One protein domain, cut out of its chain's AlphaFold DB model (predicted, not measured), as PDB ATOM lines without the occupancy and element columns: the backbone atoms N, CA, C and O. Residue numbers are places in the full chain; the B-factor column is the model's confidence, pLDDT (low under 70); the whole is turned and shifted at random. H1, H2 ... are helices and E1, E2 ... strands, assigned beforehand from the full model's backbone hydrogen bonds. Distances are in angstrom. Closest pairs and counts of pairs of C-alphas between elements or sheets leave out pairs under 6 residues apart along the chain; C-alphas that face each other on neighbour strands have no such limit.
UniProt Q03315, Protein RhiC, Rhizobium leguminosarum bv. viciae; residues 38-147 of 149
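Overview. This is residues 38 to 147 of the 149 residues of the protein "Protein RhiC" of Rhizobium leguminosarum bv. viciae (UniProt Q03315). A strongly twisted sheet of five short strands has the small helix H1 packed over one face, and a two-stranded ribbon, E2 and E7, lies beside its edge strand E4. The short helix H2 only grazes the sheet with residues 140 to 142, and long links without named elements join E1 to E2 and E2 to E3. The 110 printed residues hold two named helices and seven named strands, in the order E1 E2 E3 H1 E4 E5 E6 H2 E7; the class is mixed, helices and strands, with under half of the residues, 45, in named elements. The larger sheet runs E4 E1 E3 E6 E5, and both sheets are antiparallel. The whole is compact, with a radius of gyration of the C-alphas of 13.2 A and spans of 38 by 27 by 23 A.

Arrangement. In the larger sheet, edge strand E4, residues 104 to 109, is the antiparallel neighbour of E1, residues 43 to 48, at 159 degrees, with N 46 and O 106 at 2.9 A. E1 pairs with E3, residues 82 to 86, antiparallel at 143 degrees, with N 45 and O 84 at 2.7 A. The pairing of E3 is staggered: residues 84 to 86 pair with E1, and residues 82 to 84 with E6, residues 128 to 130, where N 83 and O 129 are 2.9 A apart. E6 forms a hairpin with the other edge strand, E5, residues 116 to 118, with N 116 and O 130 at 2.9 A. From edge to edge the strands' lines turn by 123 degrees. H1, residues 91 to 97, is on this sheet at a height of 8.3 A, over E3 and only just over E1, with 3 C-alphas on E1. It runs slantwise to the strands, at 44 degrees to E3 on the local plane; the closest C-alphas of H1 and E3 are those of Thr 94 and Arg 86, 6.1 A apart. E3, H1 and E4 form a split strand-helix-strand unit, two strands running the same way with E1 between them, and its crossover is right-handed. E2, residues 60 to 64, and E7, residues 145 to 147, are antiparallel neighbours, with N 146 and O 63 at 2.7 A. E7 and E4 have 8 pairs of C-alphas within 8 A, the closest being Ala 146 and Cys 106 at 4.5 A. In H2, residues 136 to 142, every O i to N i+4 pair is within hydrogen-bond range; in H1, 1 of 3 is, and 2 of 4 O i to N i+3 pairs.

Along the chain. E4 measures 16.9 A, E1 15.9 A and E3 13.0 A from first to last C-alpha. E1 begins at C-alpha 43, (79.750, 151.391, 140.458), and E7 ends at C-alpha 147, (76.601, 159.972, 129.354).

Size, cuts and confidence. The C-alphas of Asn 56 and Pro 74, 40.0 A apart, are the two farthest apart. The printed part has no cut. The links E1 to E2 and E2 to E3 are long, with 11 and 17 residues. Mean pLDDT of the printed part is 87.5; residues 120 to 126 are under 70.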
ATOM      1  N   PRO A  38      89.940 148.425 148.671       87.06
ATOM      2  CA  PRO A  38      89.606 148.324 147.255       87.06
ATOM      3  C   PRO A  38      88.093 148.329 147.025       87.06
ATOM      4  O   PRO A  38      87.323 147.835 147.852       87.06
ATOM      5  N   VAL A  39      87.664 148.880 145.893       88.33
ATOM      6  CA  VAL A  39      86.263 148.822 145.465       88.33
ATOM      7  C   VAL A  39      86.089 147.594 144.590       88.33
ATOM      8  O   VAL A  39      86.475 147.591 143.422       88.33
ATOM      9  N   GLU A  40      85.522 146.546 145.173       90.61
ATOM     10  CA  GLU A  40      85.349 145.252 144.504       90.61
ATOM     11  C   GLU A  40      83.971 145.104 143.850       90.61
ATOM     12  O   GLU A  40      83.830 144.370 142.876       90.61
ATOM     13  N   THR A  41      82.959 145.826 144.344       92.50
ATOM     14  CA  THR A  41      81.571 145.746 143.865       92.50
ATOM     15  C   THR A  41      80.928 147.122 143.698       92.50
ATOM     16  O   THR A  41      81.369 148.121 144.272       92.50
ATOM     17  N   GLY A  42      79.832 147.160 142.938       92.11
ATOM     18  CA  GLY A  42      79.043 148.362 142.694       92.11
ATOM     19  C   GLY A  42      79.538 149.161 141.492       92.11
ATOM     20  O   GLY A  42      80.013 148.589 140.510       92.11
ATOM     21  N   VAL A  43      79.411 150.485 141.564       91.54
ATOM     22  CA  VAL A  43      79.750 151.391 140.458       91.54
ATOM     23  C   VAL A  43      80.737 152.465 140.887       91.54
ATOM     24  O   VAL A  43      80.731 152.922 142.036       91.54
ATOM     25  N   VAL A  44      81.547 152.899 139.927       92.33
ATOM     26  CA  VAL A  44      82.452 154.040 140.034       92.33
ATOM     27  C   VAL A  44      82.077 155.050 138.955       92.33
ATOM     28  O   VAL A  44      81.910 154.696 137.788       92.33
ATOM     29  N   ILE A  45      81.921 156.309 139.352       92.69
ATOM     30  CA  ILE A  45      81.416 157.402 138.527       92.69
ATOM     31  C   ILE A  45      82.404 158.569 138.553       92.69
ATOM     32  O   ILE A  45      82.642 159.188 139.594       92.69
ATOM     33  N   ARG A  46      82.925 158.929 137.379       92.04
ATOM     34  CA  ARG A  46      83.642 160.187 137.148       92.04
ATOM     35  C   ARG A  46      82.658 161.196 136.572       92.04
ATOM     36  O   ARG A  46      82.248 161.061 135.425       92.04
ATOM     37  N   GLY A  47      82.291 162.216 137.345       91.79
ATOM     38  CA  GLY A  47      81.554 163.356 136.790       91.79
ATOM     39  C   GLY A  47      82.443 164.195 135.890       91.79
ATOM     40  O   GLY A  47      83.617 164.371 136.196       91.79
ATOM     41  N   VAL A  48      81.897 164.730 134.809       92.28
ATOM     42  CA  VAL A  48      82.595 165.619 133.877       92.28
ATOM     43  C   VAL A  48      81.702 166.796 133.507       92.28
ATOM     44  O   VAL A  48      80.479 166.744 133.646       92.28
ATOM     45  N   THR A  49      82.337 167.879 133.073       93.30
ATOM     46  CA  THR A  49      81.637 169.050 132.542       93.30
ATOM     47  C   THR A  49      82.005 169.174 131.078       93.30
ATOM     48  O   THR A  49      83.148 169.484 130.753       93.30
ATOM     49  N   LEU A  50      81.056 168.878 130.199       93.09
ATOM     50  CA  LEU A  50      81.233 168.983 128.757       93.09
ATOM     51  C   LEU A  50      80.703 170.332 128.268       93.09
ATOM     52  O   LEU A  50      79.671 170.807 128.743       93.09
ATOM     53  N   ALA A  51      81.414 170.940 127.321       92.44
ATOM     54  CA  ALA A  51      80.970 172.157 126.654       92.44
ATOM     55  C   ALA A  51      79.891 171.855 125.599       92.44
ATOM     56  O   ALA A  51      79.848 170.761 125.036       92.44
ATOM     57  N   GLY A  52      79.076 172.864 125.288       90.73
ATOM     58  CA  GLY A  52      78.016 172.772 124.285       90.73
ATOM     59  C   GLY A  52      76.637 172.450 124.873       90.73
ATOM     60  O   GLY A  52      76.456 172.492 126.093       90.73
ATOM     61  N   PRO A  53      75.642 172.188 124.007       92.30
ATOM     62  CA  PRO A  53      74.284 171.893 124.440       92.30
ATOM     63  C   PRO A  53      74.230 170.560 125.193       92.30
ATOM     64  O   PRO A  53      74.791 169.557 124.751       92.30
ATOM     65  N   VAL A  54      73.525 170.561 126.325       93.90
ATOM     66  CA  VAL A  54      73.276 169.358 127.125       93.90
ATOM     67  C   VAL A  54      72.230 168.499 126.412       93.90
ATOM     68  O   VAL A  54      71.189 169.006 125.994       93.90
ATOM     69  N   GLY A  55      72.528 167.212 126.242       93.33
ATOM     70  CA  GLY A  55      71.605 166.242 125.655       93.33
ATOM     71  C   GLY A  55      70.609 165.677 126.667       93.33
ATOM     72  O   GLY A  55      70.571 166.073 127.829       93.33
ATOM     73  N   ASN A  56      69.808 164.710 126.224       96.13
ATOM     74  CA  ASN A  56      68.841 164.056 127.101       96.13
ATOM     75  C   ASN A  56      69.560 163.205 128.168       96.13
ATOM     76  O   ASN A  56      70.464 162.441 127.802       96.13
ATOM     77  N   PRO A  57      69.140 163.261 129.446       93.71
ATOM     78  CA  PRO A  57      69.663 162.402 130.506       93.71
ATOM     79  C   PRO A  57      69.735 160.929 130.093       93.71
ATOM     80  O   PRO A  57      68.795 160.385 129.512       93.71
ATOM     81  N   GLY A  58      70.856 160.272 130.378       92.11
ATOM     82  CA  GLY A  58      71.069 158.859 130.052       92.11
ATOM     83  C   GLY A  58      71.512 158.578 128.611       92.11
ATOM     84  O   GLY A  58      71.802 157.426 128.293       92.11
ATOM     85  N   THR A  59      71.623 159.589 127.742       95.02
ATOM     86  CA  THR A  59      72.118 159.407 126.365       95.02
ATOM     87  C   THR A  59      73.628 159.618 126.251       95.02
ATOM     88  O   THR A  59      74.224 160.402 126.991       95.02
ATOM     89  N   SER A  60      74.265 158.905 125.317       95.42
ATOM     90  CA  SER A  60      75.700 159.054 125.052       95.42
ATOM     91  C   SER A  60      76.027 160.463 124.561       95.42
ATOM     92  O   SER A  60      75.346 161.019 123.703       95.42
ATOM     93  N   THR A  61      77.123 161.013 125.071       95.10
ATOM     94  CA  THR A  61      77.680 162.303 124.635       95.10
ATOM     95  C   THR A  61      78.571 162.161 123.393       95.10
ATOM     96  O   THR A  61      78.950 163.159 122.785       95.10
ATOM     97  N   GLY A  62      78.976 160.930 123.050       93.22
ATOM     98  CA  GLY A  62      80.012 160.654 122.047       93.22
ATOM     99  C   GLY A  62      81.440 161.007 122.492       93.22
ATOM    100  O   GLY A  62      82.358 160.969 121.674       93.22
ATOM    101  N   LYS A  63      81.648 161.371 123.763       92.94
ATOM    102  CA  LYS A  63      82.962 161.678 124.349       92.94
ATOM    103  C   LYS A  63      83.384 160.591 125.327       92.94
ATOM    104  O   LYS A  63      82.533 159.940 125.917       92.94
ATOM    105  N   THR A  64      84.685 160.430 125.531       91.44
ATOM    106  CA  THR A  64      85.258 159.600 126.605       91.44
ATOM    107  C   THR A  64      85.636 160.498 127.779       91.44
ATOM    108  O   THR A  64      85.968 161.667 127.566       91.44
ATOM    109  N   CYS A  65      85.598 159.986 129.013       89.27
ATOM    110  CA  CYS A  65      86.152 160.737 130.140       89.27
ATOM    111  C   CYS A  65      87.670 160.772 130.063       89.27
ATOM    112  O   CYS A  65      88.329 159.743 130.180       89.27
ATOM    113  N   ASP A  66      88.195 161.978 129.909       88.47
ATOM    114  CA  ASP A  66      89.623 162.226 129.866       88.47
ATOM    115  C   ASP A  66      90.179 162.490 131.272       88.47
ATOM    116  O   ASP A  66      89.616 163.272 132.042       88.47
ATOM    117  N   PHE A  67      91.291 161.831 131.592       90.34
ATOM    118  CA  PHE A  67      92.067 162.031 132.819       90.34
ATOM    119  C   PHE A  67      93.416 162.717 132.547       90.34
ATOM    120  O   PHE A  67      94.205 162.888 133.473       90.34
ATOM    121  N   SER A  68      93.718 163.097 131.301       88.90
ATOM    122  CA  SER A  68      95.026 163.631 130.890       88.90
ATOM    123  C   SER A  68      95.439 164.917 131.613       88.90
ATOM    124  O   SER A  68      96.631 165.166 131.769       88.90
ATOM    125  N   GLY A  69      94.468 165.711 132.073       87.36
ATOM    126  CA  GLY A  69      94.695 166.946 132.829       87.36
ATOM    127  C   GLY A  69      94.744 166.775 134.350       87.36
ATOM    128  O   GLY A  69      94.841 167.774 135.059       87.36
ATOM    129  N   GLU A  70      94.626 165.552 134.868       88.91
ATOM    130  CA  GLU A  70      94.686 165.305 136.310       88.91
ATOM    131  C   GLU A  70      96.133 165.371 136.827       88.91
ATOM    132  O   GLU A  70      97.055 164.936 136.130       88.91
ATOM    133  N   PRO A  71      96.356 165.861 138.061       91.33
ATOM    134  CA  PRO A  71      97.669 165.827 138.692       91.33
ATOM    135  C   PRO A  71      98.225 164.402 138.762       91.33
ATOM    136  O   PRO A  71      97.510 163.459 139.116       91.33
ATOM    137  N   VAL A  72      99.512 164.257 138.449       93.07
ATOM    138  CA  VAL A  72     100.233 162.986 138.530       93.07
ATOM    139  C   VAL A  72     101.503 163.114 139.358       93.07
ATOM    140  O   VAL A  72     102.128 164.171 139.405       93.07
ATOM    141  N   ASP A  73     101.879 162.011 139.995       91.77
ATOM    142  CA  ASP A  73     103.098 161.877 140.773       91.77
ATOM    143  C   ASP A  73     104.318 161.751 139.840       91.77
ATOM    144  O   ASP A  73     104.163 161.592 138.621       91.77
ATOM    145  N   PRO A  74     105.557 161.769 140.372       95.00
ATOM    146  CA  PRO A  74     106.761 161.608 139.552       95.00
ATOM    147  C   PRO A  74     106.838 160.292 138.758       95.00
ATOM    148  O   PRO A  74     107.640 160.189 137.832       95.00
ATOM    149  N   SER A  75     106.023 159.283 139.089       93.24
ATOM    150  CA  SER A  75     105.921 158.019 138.346       93.24
ATOM    151  C   SER A  75     104.859 158.047 137.235       93.24
ATOM    152  O   SER A  75     104.679 157.052 136.528       93.24
ATOM    153  N   GLY A  76     104.159 159.173 137.062       91.91
ATOM    154  CA  GLY A  76     103.102 159.363 136.069       91.91
ATOM    155  C   GLY A  76     101.750 158.773 136.481       91.91
ATOM    156  O   GLY A  76     100.916 158.482 135.616       91.91
ATOM    157  N   ARG A  77     101.525 158.548 137.781       91.88
ATOM    158  CA  ARG A  77     100.264 158.015 138.321       91.88
ATOM    159  C   ARG A  77      99.439 159.124 138.949       91.88
ATOM    160  O   ARG A  77      99.995 160.053 139.507       91.88
ATOM    161  N   LEU A  78      98.118 159.012 138.886       89.86
ATOM    162  CA  LEU A  78      97.191 160.007 139.425       89.86
ATOM    163  C   LEU A  78      97.462 160.302 140.912       89.86
ATOM    164  O   LEU A  78      97.568 159.373 141.716       89.86
ATOM    165  N   GLU A  79      97.504 161.583 141.282       84.40
ATOM    166  CA  GLU A  79      97.562 162.053 142.671       84.40
ATOM    167  C   GLU A  79      96.158 162.438 143.145       84.40
ATOM    168  O   GLU A  79      95.693 163.555 142.931       84.40
ATOM    169  N   GLY A  80      95.449 161.513 143.796       70.61
ATOM    170  CA  GLY A  80      94.190 161.848 144.469       70.61
ATOM    171  C   GLY A  80      92.993 162.088 143.542       70.61
ATOM    172  O   GLY A  80      92.020 162.721 143.968       70.61
ATOM    173  N   ALA A  81      93.044 161.615 142.288       73.08
ATOM    174  CA  ALA A  81      91.942 161.736 141.336       73.08
ATOM    175  C   ALA A  81      90.666 161.116 141.925       73.08
ATOM    176  O   ALA A  81      90.494 159.896 141.986       73.08
ATOM    177  N   SER A  82      89.790 161.996 142.405       71.43
ATOM    178  CA  SER A  82      88.641 161.622 143.214       71.43
ATOM    179  C   SER A  82      87.428 161.377 142.329       71.43
ATOM    180  O   SER A  82      86.965 162.262 141.606       71.43
ATOM    181  N   VAL A  83      86.878 160.177 142.434       87.56
ATOM    182  CA  VAL A  83      85.639 159.750 141.777       87.56
ATOM    183  C   VAL A  83      84.578 159.438 142.822       87.56
ATOM    184  O   VAL A  83      84.876 159.238 144.001       87.56
ATOM    185  N   ASN A  84      83.321 159.406 142.395       89.27
ATOM    186  CA  ASN A  84      82.241 158.907 143.230       89.27
ATOM    187  C   ASN A  84      82.177 157.385 143.100       89.27
ATOM    188  O   ASN A  84      82.331 156.841 142.012       89.27
ATOM    189  N   CYS A  85      81.925 156.681 144.190       87.64
ATOM    190  CA  CYS A  85      81.795 155.231 144.184       87.64
ATOM    191  C   CYS A  85      80.874 154.782 145.307       87.64
ATOM    192  O   CYS A  85      80.864 155.369 146.385       87.64
ATOM    193  N   ARG A  86      80.121 153.711 145.086       87.10
ATOM    194  CA  ARG A  86      79.277 153.138 146.133       87.10
ATOM    195  C   ARG A  86      79.416 151.621 146.113       87.10
ATOM    196  O   ARG A  86      78.917 150.998 145.173       87.10
ATOM    197  N   PRO A  87      80.060 151.016 147.128       84.40
ATOM    198  CA  PRO A  87      80.107 149.565 147.263       84.40
ATOM    199  C   PRO A  87      78.695 148.988 147.264       84.40
ATOM    200  O   PRO A  87      77.808 149.526 147.934       84.40
ATOM    201  N   ASN A  88      78.472 147.924 146.491       88.33
ATOM    202  CA  ASN A  88      77.149 147.320 146.266       88.33
ATOM    203  C   ASN A  88      76.082 148.292 145.709       88.33
ATOM    204  O   ASN A  88      74.886 148.010 145.753       88.33
ATOM    205  N   GLY A  89      76.499 149.461 145.220       87.97
ATOM    206  CA  GLY A  89      75.632 150.453 144.601       87.97
ATOM    207  C   GLY A  89      75.353 150.157 143.132       87.97
ATOM    208  O   GLY A  89      75.890 149.230 142.532       87.97
ATOM    209  N   ASN A  90      74.514 150.994 142.542       91.44
ATOM    210  CA  ASN A  90      74.232 151.021 141.115       91.44
ATOM    211  C   ASN A  90      74.192 152.475 140.628       91.44
ATOM    212  O   ASN A  90      74.311 153.416 141.416       91.44
ATOM    213  N   GLN A  91      74.021 152.666 139.322       89.07
ATOM    214  CA  GLN A  91      73.914 153.993 138.714       89.07
ATOM    215  C   GLN A  91      72.877 154.872 139.429       89.07
ATOM    216  O   GLN A  91      73.196 155.970 139.881       89.07
ATOM    217  N   ALA A  92      71.654 154.363 139.594       89.10
ATOM    218  CA  ALA A  92      70.520 155.126 140.107       89.10
ATOM    219  C   ALA A  92      70.749 155.663 141.529       89.10
ATOM    220  O   ALA A  92      70.335 156.780 141.831       89.10
ATOM    221  N   ASN A  93      71.436 154.910 142.393       88.06
ATOM    222  CA  ASN A  93      71.706 155.326 143.774       88.06
ATOM    223  C   ASN A  93      73.086 155.977 143.990       88.06
ATOM    224  O   ASN A  93      73.350 156.479 145.086       88.06
ATOM    225  N   THR A  94      73.951 155.996 142.971       87.31
ATOM    226  CA  THR A  94      75.293 156.602 143.057       87.31
ATOM    227  C   THR A  94      75.359 157.953 142.352       87.31
ATOM    228  O   THR A  94      75.933 158.893 142.901       87.31
ATOM    229  N   THR A  95      74.709 158.101 141.191       87.14
ATOM    230  CA  THR A  95      74.650 159.364 140.431       87.14
ATOM    231  C   THR A  95      74.104 160.553 141.235       87.14
ATOM    232  O   THR A  95      74.649 161.647 141.084       87.14
ATOM    233  N   PRO A  96      73.105 160.409 142.132       85.40
ATOM    234  CA  PRO A  96      72.649 161.526 142.965       85.40
ATOM    235  C   PRO A  96      73.737 162.121 143.871       85.40
ATOM    236  O   PRO A  96      73.681 163.308 144.177       85.40
ATOM    237  N   GLY A  97      74.749 161.332 144.256       81.61
ATOM    238  CA  GLY A  97      75.896 161.812 145.036       81.61
ATOM    239  C   GLY A  97      76.906 162.620 144.218       81.61
ATOM    240  O   GLY A  97      77.846 163.183 144.780       81.61
ATOM    241  N   LEU A  98      76.746 162.679 142.894       84.98
ATOM    242  CA  LEU A  98      77.628 163.439 142.026       84.98
ATOM    243  C   LEU A  98      77.323 164.947 142.146       84.98
ATOM    244  O   LEU A  98      76.167 165.352 141.962       84.98
ATOM    245  N   PRO A  99      78.335 165.807 142.385       85.89
ATOM    246  CA  PRO A  99      78.140 167.251 142.481       85.89
ATOM    247  C   PRO A  99      77.372 167.841 141.292       85.89
ATOM    248  O   PRO A  99      77.638 167.493 140.142       85.89
ATOM    249  N   ALA A 100      76.462 168.782 141.559       88.07
ATOM    250  CA  ALA A 100      75.599 169.398 140.541       88.07
ATOM    251  C   ALA A 100      76.357 170.165 139.440       88.07
ATOM    252  O   ALA A 100      75.808 170.409 138.375       88.07
ATOM    253  N   ARG A 101      77.632 170.513 139.672       89.25
ATOM    254  CA  ARG A 101      78.493 171.167 138.671       89.25
ATOM    255  C   ARG A 101      78.791 170.297 137.443       89.25
ATOM    256  O   ARG A 101      79.211 170.833 136.429       89.25
ATOM    257  N   PHE A 102      78.633 168.978 137.551       91.86
ATOM    258  CA  PHE A 102      78.877 168.050 136.450       91.86
ATOM    259  C   PHE A 102      77.586 167.816 135.661       91.86
ATOM    260  O   PHE A 102      76.576 167.405 136.239       91.86
ATOM    261  N   ASN A 103      77.634 168.050 134.348       94.42
ATOM    262  CA  ASN A 103      76.508 167.859 133.426       94.42
ATOM    263  C   ASN A 103      76.537 166.500 132.702       94.42
ATOM    264  O   ASN A 103      75.568 166.127 132.051       94.42
ATOM    265  N   ALA A 104      77.625 165.745 132.833       95.56
ATOM    266  CA  ALA A 104      77.760 164.395 132.312       95.56
ATOM    267  C   ALA A 104      78.614 163.547 133.262       95.56
ATOM    268  O   ALA A 104      79.204 164.044 134.229       95.56
ATOM    269  N   TYR A 105      78.676 162.246 133.010       94.62
ATOM    270  CA  TYR A 105      79.520 161.335 133.772       94.62
ATOM    271  C   TYR A 105      79.939 160.125 132.945       94.62
ATOM    272  O   TYR A 105      79.220 159.701 132.044       94.62
ATOM    273  N   CYS A 106      81.074 159.530 133.298       94.24
ATOM    274  CA  CYS A 106      81.402 158.166 132.896       94.24
ATOM    275  C   CYS A 106      81.225 157.238 134.079       94.24
ATOM    276  O   CYS A 106      81.608 157.567 135.205       94.24
ATOM    277  N   MET A 107      80.664 156.071 133.803       92.37
ATOM    278  CA  MET A 107      80.427 155.036 134.791       92.37
ATOM    279  C   MET A 107      81.075 153.735 134.340       92.37
ATOM    280  O   MET A 107      81.020 153.376 133.166       92.37
ATOM    281  N   ILE A 108      81.645 153.021 135.299       92.80
ATOM    282  CA  ILE A 108      82.137 151.657 135.139       92.80
ATOM    283  C   ILE A 108      81.727 150.841 136.369       92.80
ATOM    284  O   ILE A 108      81.640 151.366 137.483       92.80
ATOM    285  N   ASN A 109      81.449 149.556 136.164       92.51
ATOM    286  CA  ASN A 109      81.219 148.623 137.260       92.51
ATOM    287  C   ASN A 109      82.556 148.228 137.892       92.51
ATOM    288  O   ASN A 109      83.536 147.994 137.189       92.51
ATOM    289  N   ALA A 110      82.582 148.128 139.214       91.16
ATOM    290  CA  ALA A 110      83.715 147.552 139.921       91.16
ATOM    291  C   ALA A 110      83.890 146.055 139.563       91.16
ATOM    292  O   ALA A 110      82.898 145.398 139.225       91.16
ATOM    293  N   PRO A 111      85.116 145.504 139.644       90.90
ATOM    294  CA  PRO A 111      86.330 146.134 140.168       90.90
ATOM    295  C   PRO A 111      86.976 147.120 139.184       90.90
ATOM    296  O   PRO A 111      87.104 146.845 137.994       90.90
ATOM    297  N   VAL A 112      87.435 148.262 139.702       88.01
ATOM    298  CA  VAL A 112      88.206 149.260 138.940       88.01
ATOM    299  C   VAL A 112      89.626 149.295 139.486       88.01
ATOM    300  O   VAL A 112      89.833 149.415 140.696       88.01
ATOM    301  N   LYS A 113      90.622 149.200 138.602       86.47
ATOM    302  CA  LYS A 113      92.038 149.207 138.981       86.47
ATOM    303  C   LYS A 113      92.353 150.464 139.788       86.47
ATOM    304  O   LYS A 113      92.040 151.577 139.370       86.47
ATOM    305  N   SER A 114      92.984 150.245 140.939       85.20
ATOM    306  CA  SER A 114      93.367 151.269 141.915       85.20
ATOM    307  C   SER A 114      92.227 152.047 142.575       85.20
ATOM    308  O   SER A 114      92.519 152.873 143.432       85.20
ATOM    309  N   ALA A 115      90.954 151.774 142.268       88.13
ATOM    310  CA  ALA A 115      89.849 152.427 142.959       88.13
ATOM    311  C   ALA A 115      89.782 151.964 144.416       88.13
ATOM    312  O   ALA A 115      89.598 150.775 144.704       88.13
ATOM    313  N   ARG A 116      89.925 152.910 145.342       87.75
ATOM    314  CA  ARG A 116      89.914 152.635 146.776       87.75
ATOM    315  C   ARG A 116      89.023 153.614 147.512       87.75
ATOM    316  O   ARG A 116      89.103 154.817 147.286       87.75
ATOM    317  N   LEU A 117      88.210 153.097 148.427       85.55
ATOM    318  CA  LEU A 117      87.360 153.911 149.287       85.55
ATOM    319  C   LEU A 117      88.224 154.816 150.159       85.55
ATOM    320  O   LEU A 117      89.092 154.338 150.898       85.55
ATOM    321  N   ILE A 118      87.946 156.112 150.095       81.60
ATOM    322  CA  ILE A 118      88.528 157.119 150.974       81.60
ATOM    323  C   ILE A 118      87.433 157.725 151.841       81.60
ATOM    324  O   ILE A 118      86.276 157.827 151.436       81.60
ATOM    325  N   GLN A 119      87.808 158.166 153.041       72.89
ATOM    326  CA  GLN A 119      86.927 159.027 153.813       72.89
ATOM    327  C   GLN A 119      86.746 160.320 153.023       72.89
ATOM    328  O   GLN A 119      87.711 161.041 152.763       72.89
ATOM    329  N   ALA A 120      85.513 160.605 152.635       64.75
ATOM    330  CA  ALA A 120      85.208 161.851 151.973       64.75
ATOM    331  C   ALA A 120      85.601 163.035 152.853       64.75
ATOM    332  O   ALA A 120      85.285 163.067 154.042       64.75
ATOM    333  N   ALA A 121      86.224 164.045 152.246       61.97
ATOM    334  CA  ALA A 121      86.488 165.315 152.919       61.97
ATOM    335  C   ALA A 121      85.192 166.048 153.317       61.97
ATOM    336  O   ALA A 121      85.241 167.039 154.040       61.97
ATOM    337  N   ARG A 122      84.039 165.580 152.821       59.33
ATOM    338  CA  ARG A 122      82.729 166.175 153.039       59.33
ATOM    339  C   ARG A 122      81.741 165.141 153.590       59.33
ATOM    340  O   ARG A 122      81.610 164.076 152.982       59.33
ATOM    341  N   PRO A 123      81.044 165.432 154.702       59.08
ATOM    342  CA  PRO A 123      80.126 164.485 155.334       59.08
ATOM    343  C   PRO A 123      78.955 164.091 154.423       59.08
ATOM    344  O   PRO A 123      78.461 162.971 154.518       59.08
ATOM    345  N   GLU A 124      78.540 164.967 153.505       58.54
ATOM    346  CA  GLU A 124      77.421 164.721 152.592       58.54
ATOM    347  C   GLU A 124      77.745 163.776 151.427       58.54
ATOM    348  O   GLU A 124      76.828 163.296 150.762       58.54
ATOM    349  N   ASN A 125      79.022 163.473 151.174       61.30
ATOM    350  CA  ASN A 125      79.408 162.553 150.107       61.30
ATOM    351  C   ASN A 125      80.215 161.376 150.647       61.30
ATOM    352  O   ASN A 125      81.373 161.228 150.297       61.30
ATOM    353  N   ALA A 126      79.608 160.491 151.437       66.21
ATOM    354  CA  ALA A 126      80.266 159.290 151.981       66.21
ATOM    355  C   ALA A 126      80.860 158.320 150.925       66.21
ATOM    356  O   ALA A 126      81.502 157.334 151.273       66.21
ATOM    357  N   ASN A 127      80.642 158.598 149.640       76.60
ATOM    358  CA  ASN A 127      80.860 157.727 148.496       76.60
ATOM    359  C   ASN A 127      82.008 158.252 147.622       76.60
ATOM    360  O   ASN A 127      81.828 158.474 146.423       76.60
ATOM    361  N   HIS A 128      83.172 158.499 148.225       84.36
ATOM    362  CA  HIS A 128      84.372 158.935 147.511       84.36
ATOM    363  C   HIS A 128      85.385 157.802 147.372       84.36
ATOM    364  O   HIS A 128      85.702 157.094 148.329       84.36
ATOM    365  N   CYS A 129      85.932 157.689 146.168       87.76
ATOM    366  CA  CYS A 129      87.050 156.817 145.881       87.76
ATOM    367  C   CYS A 129      88.206 157.591 145.289       87.76
ATOM    368  O   CYS A 129      88.029 158.513 144.497       87.76
ATOM    369  N   ASP A 130      89.386 157.148 145.668       88.20
ATOM    370  CA  ASP A 130      90.645 157.566 145.105       88.20
ATOM    371  C   ASP A 130      91.053 156.590 143.999       88.20
ATOM    372  O   ASP A 130      90.914 155.376 144.161       88.20
ATOM    373  N   LEU A 131      91.522 157.126 142.874       88.84
ATOM    374  CA  LEU A 131      92.118 156.364 141.774       88.84
ATOM    375  C   LEU A 131      93.653 156.420 141.798       88.84
ATOM    376  O   LEU A 131      94.284 156.058 140.803       88.84
ATOM    377  N   SER A 132      94.276 156.890 142.885       84.86
ATOM    378  CA  SER A 132      95.733 156.998 142.942       84.86
ATOM    379  C   SER A 132      96.433 155.667 142.679       84.86
ATOM    380  O   SER A 132      95.962 154.580 143.019       84.86
ATOM    381  N   GLY A 133      97.587 155.744 142.020       83.43
ATOM    382  CA  GLY A 133      98.375 154.569 141.660       83.43
ATOM    383  C   GLY A 133      98.073 153.992 140.271       83.43
ATOM    384  O   GLY A 133      98.682 152.993 139.884       83.43
ATOM    385  N   ILE A 134      97.185 154.603 139.486       89.80
ATOM    386  CA  ILE A 134      96.980 154.282 138.064       89.80
ATOM    387  C   ILE A 134      97.402 155.451 137.164       89.80
ATOM    388  O   ILE A 134      97.427 156.589 137.617       89.80
ATOM    389  N   THR A 135      97.748 155.193 135.900       92.90
ATOM    390  CA  THR A 135      98.069 156.263 134.944       92.90
ATOM    391  C   THR A 135      96.790 156.918 134.400       92.90
ATOM    392  O   THR A 135      95.758 156.246 134.293       92.90
ATOM    393  N   PRO A 136      96.839 158.193 133.972       92.28
ATOM    394  CA  PRO A 136      95.732 158.838 133.262       92.28
ATOM    395  C   PRO A 136      95.231 158.049 132.049       92.28
ATOM    396  O   PRO A 136      94.029 157.964 131.805       92.28
ATOM    397  N   LYS A 137      96.151 157.432 131.296       91.40
ATOM    398  CA  LYS A 137      95.822 156.621 130.117       91.40
ATOM    399  C   LYS A 137      95.043 155.365 130.498       91.40
ATOM    400  O   LYS A 137      94.025 155.074 129.880       91.40
ATOM    401  N   ASP A 138      95.495 154.645 131.520       91.50
ATOM    402  CA  ASP A 138      94.800 153.462 132.030       91.50
ATOM    403  C   ASP A 138      93.425 153.842 132.611       91.50
ATOM    404  O   ASP A 138      92.451 153.123 132.399       91.50
ATOM    405  N   ALA A 139      93.312 154.976 133.317       91.34
ATOM    406  CA  ALA A 139      92.026 155.486 133.796       91.34
ATOM    407  C   ALA A 139      91.087 155.795 132.621       91.34
ATOM    408  O   ALA A 139      89.986 155.261 132.566       91.34
ATOM    409  N   THR A 140      91.550 156.555 131.630       90.93
ATOM    410  CA  THR A 140      90.791 156.862 130.404       90.93
ATOM    411  C   THR A 140      90.392 155.597 129.635       90.93
ATOM    412  O   THR A 140      89.336 155.562 129.022       90.93
ATOM    413  N   GLY A 141      91.210 154.539 129.663       89.79
ATOM    414  CA  GLY A 141      90.878 153.253 129.042       89.79
ATOM    415  C   GLY A 141      89.847 152.430 129.822       89.79
ATOM    416  O   GLY A 141      89.084 151.681 129.217       89.79
ATOM    417  N   GLN A 142      89.811 152.559 131.151       90.13
ATOM    418  CA  GLN A 142      88.798 151.911 131.990       90.13
ATOM    419  C   GLN A 142      87.461 152.650 131.940       90.13
ATOM    420  O   GLN A 142      86.407 152.030 131.837       90.13
ATOM    421  N   PHE A 143      87.485 153.977 132.030       87.61
ATOM    422  CA  PHE A 143      86.277 154.781 131.943       87.61
ATOM    423  C   PHE A 143      85.847 154.896 130.478       87.61
ATOM    424  O   PHE A 143      86.569 155.420 129.641       87.61
ATOM    425  N   GLY A 144      84.657 154.385 130.167       80.67
ATOM    426  CA  GLY A 144      84.114 154.402 128.812       80.67
ATOM    427  C   GLY A 144      83.550 155.761 128.381       80.67
ATOM    428  O   GLY A 144      83.988 156.832 128.805       80.67
ATOM    429  N   GLY A 145      82.537 155.698 127.515       90.50
ATOM    430  CA  GLY A 145      81.839 156.877 127.015       90.50
ATOM    431  C   GLY A 145      81.088 157.632 128.116       90.50
ATOM    432  O   GLY A 145      80.445 157.034 128.978       90.50
ATOM    433  N   ALA A 146      81.151 158.958 128.056       94.15
ATOM    434  CA  ALA A 146      80.391 159.853 128.902       94.15
ATOM    435  C   ALA A 146      78.923 159.879 128.473       94.15
ATOM    436  O   ALA A 146      78.591 159.893 127.282       94.15
ATOM    437  N   VAL A 147      78.055 159.942 129.470       95.03
ATOM    438  CA  VAL A 147      76.601 159.972 129.354       95.03
ATOM    439  C   VAL A 147      76.102 161.280 129.959       95.03
ATOM    440  O   VAL A 147      76.617 161.723 130.990       95.03
TER     441      VAL A 147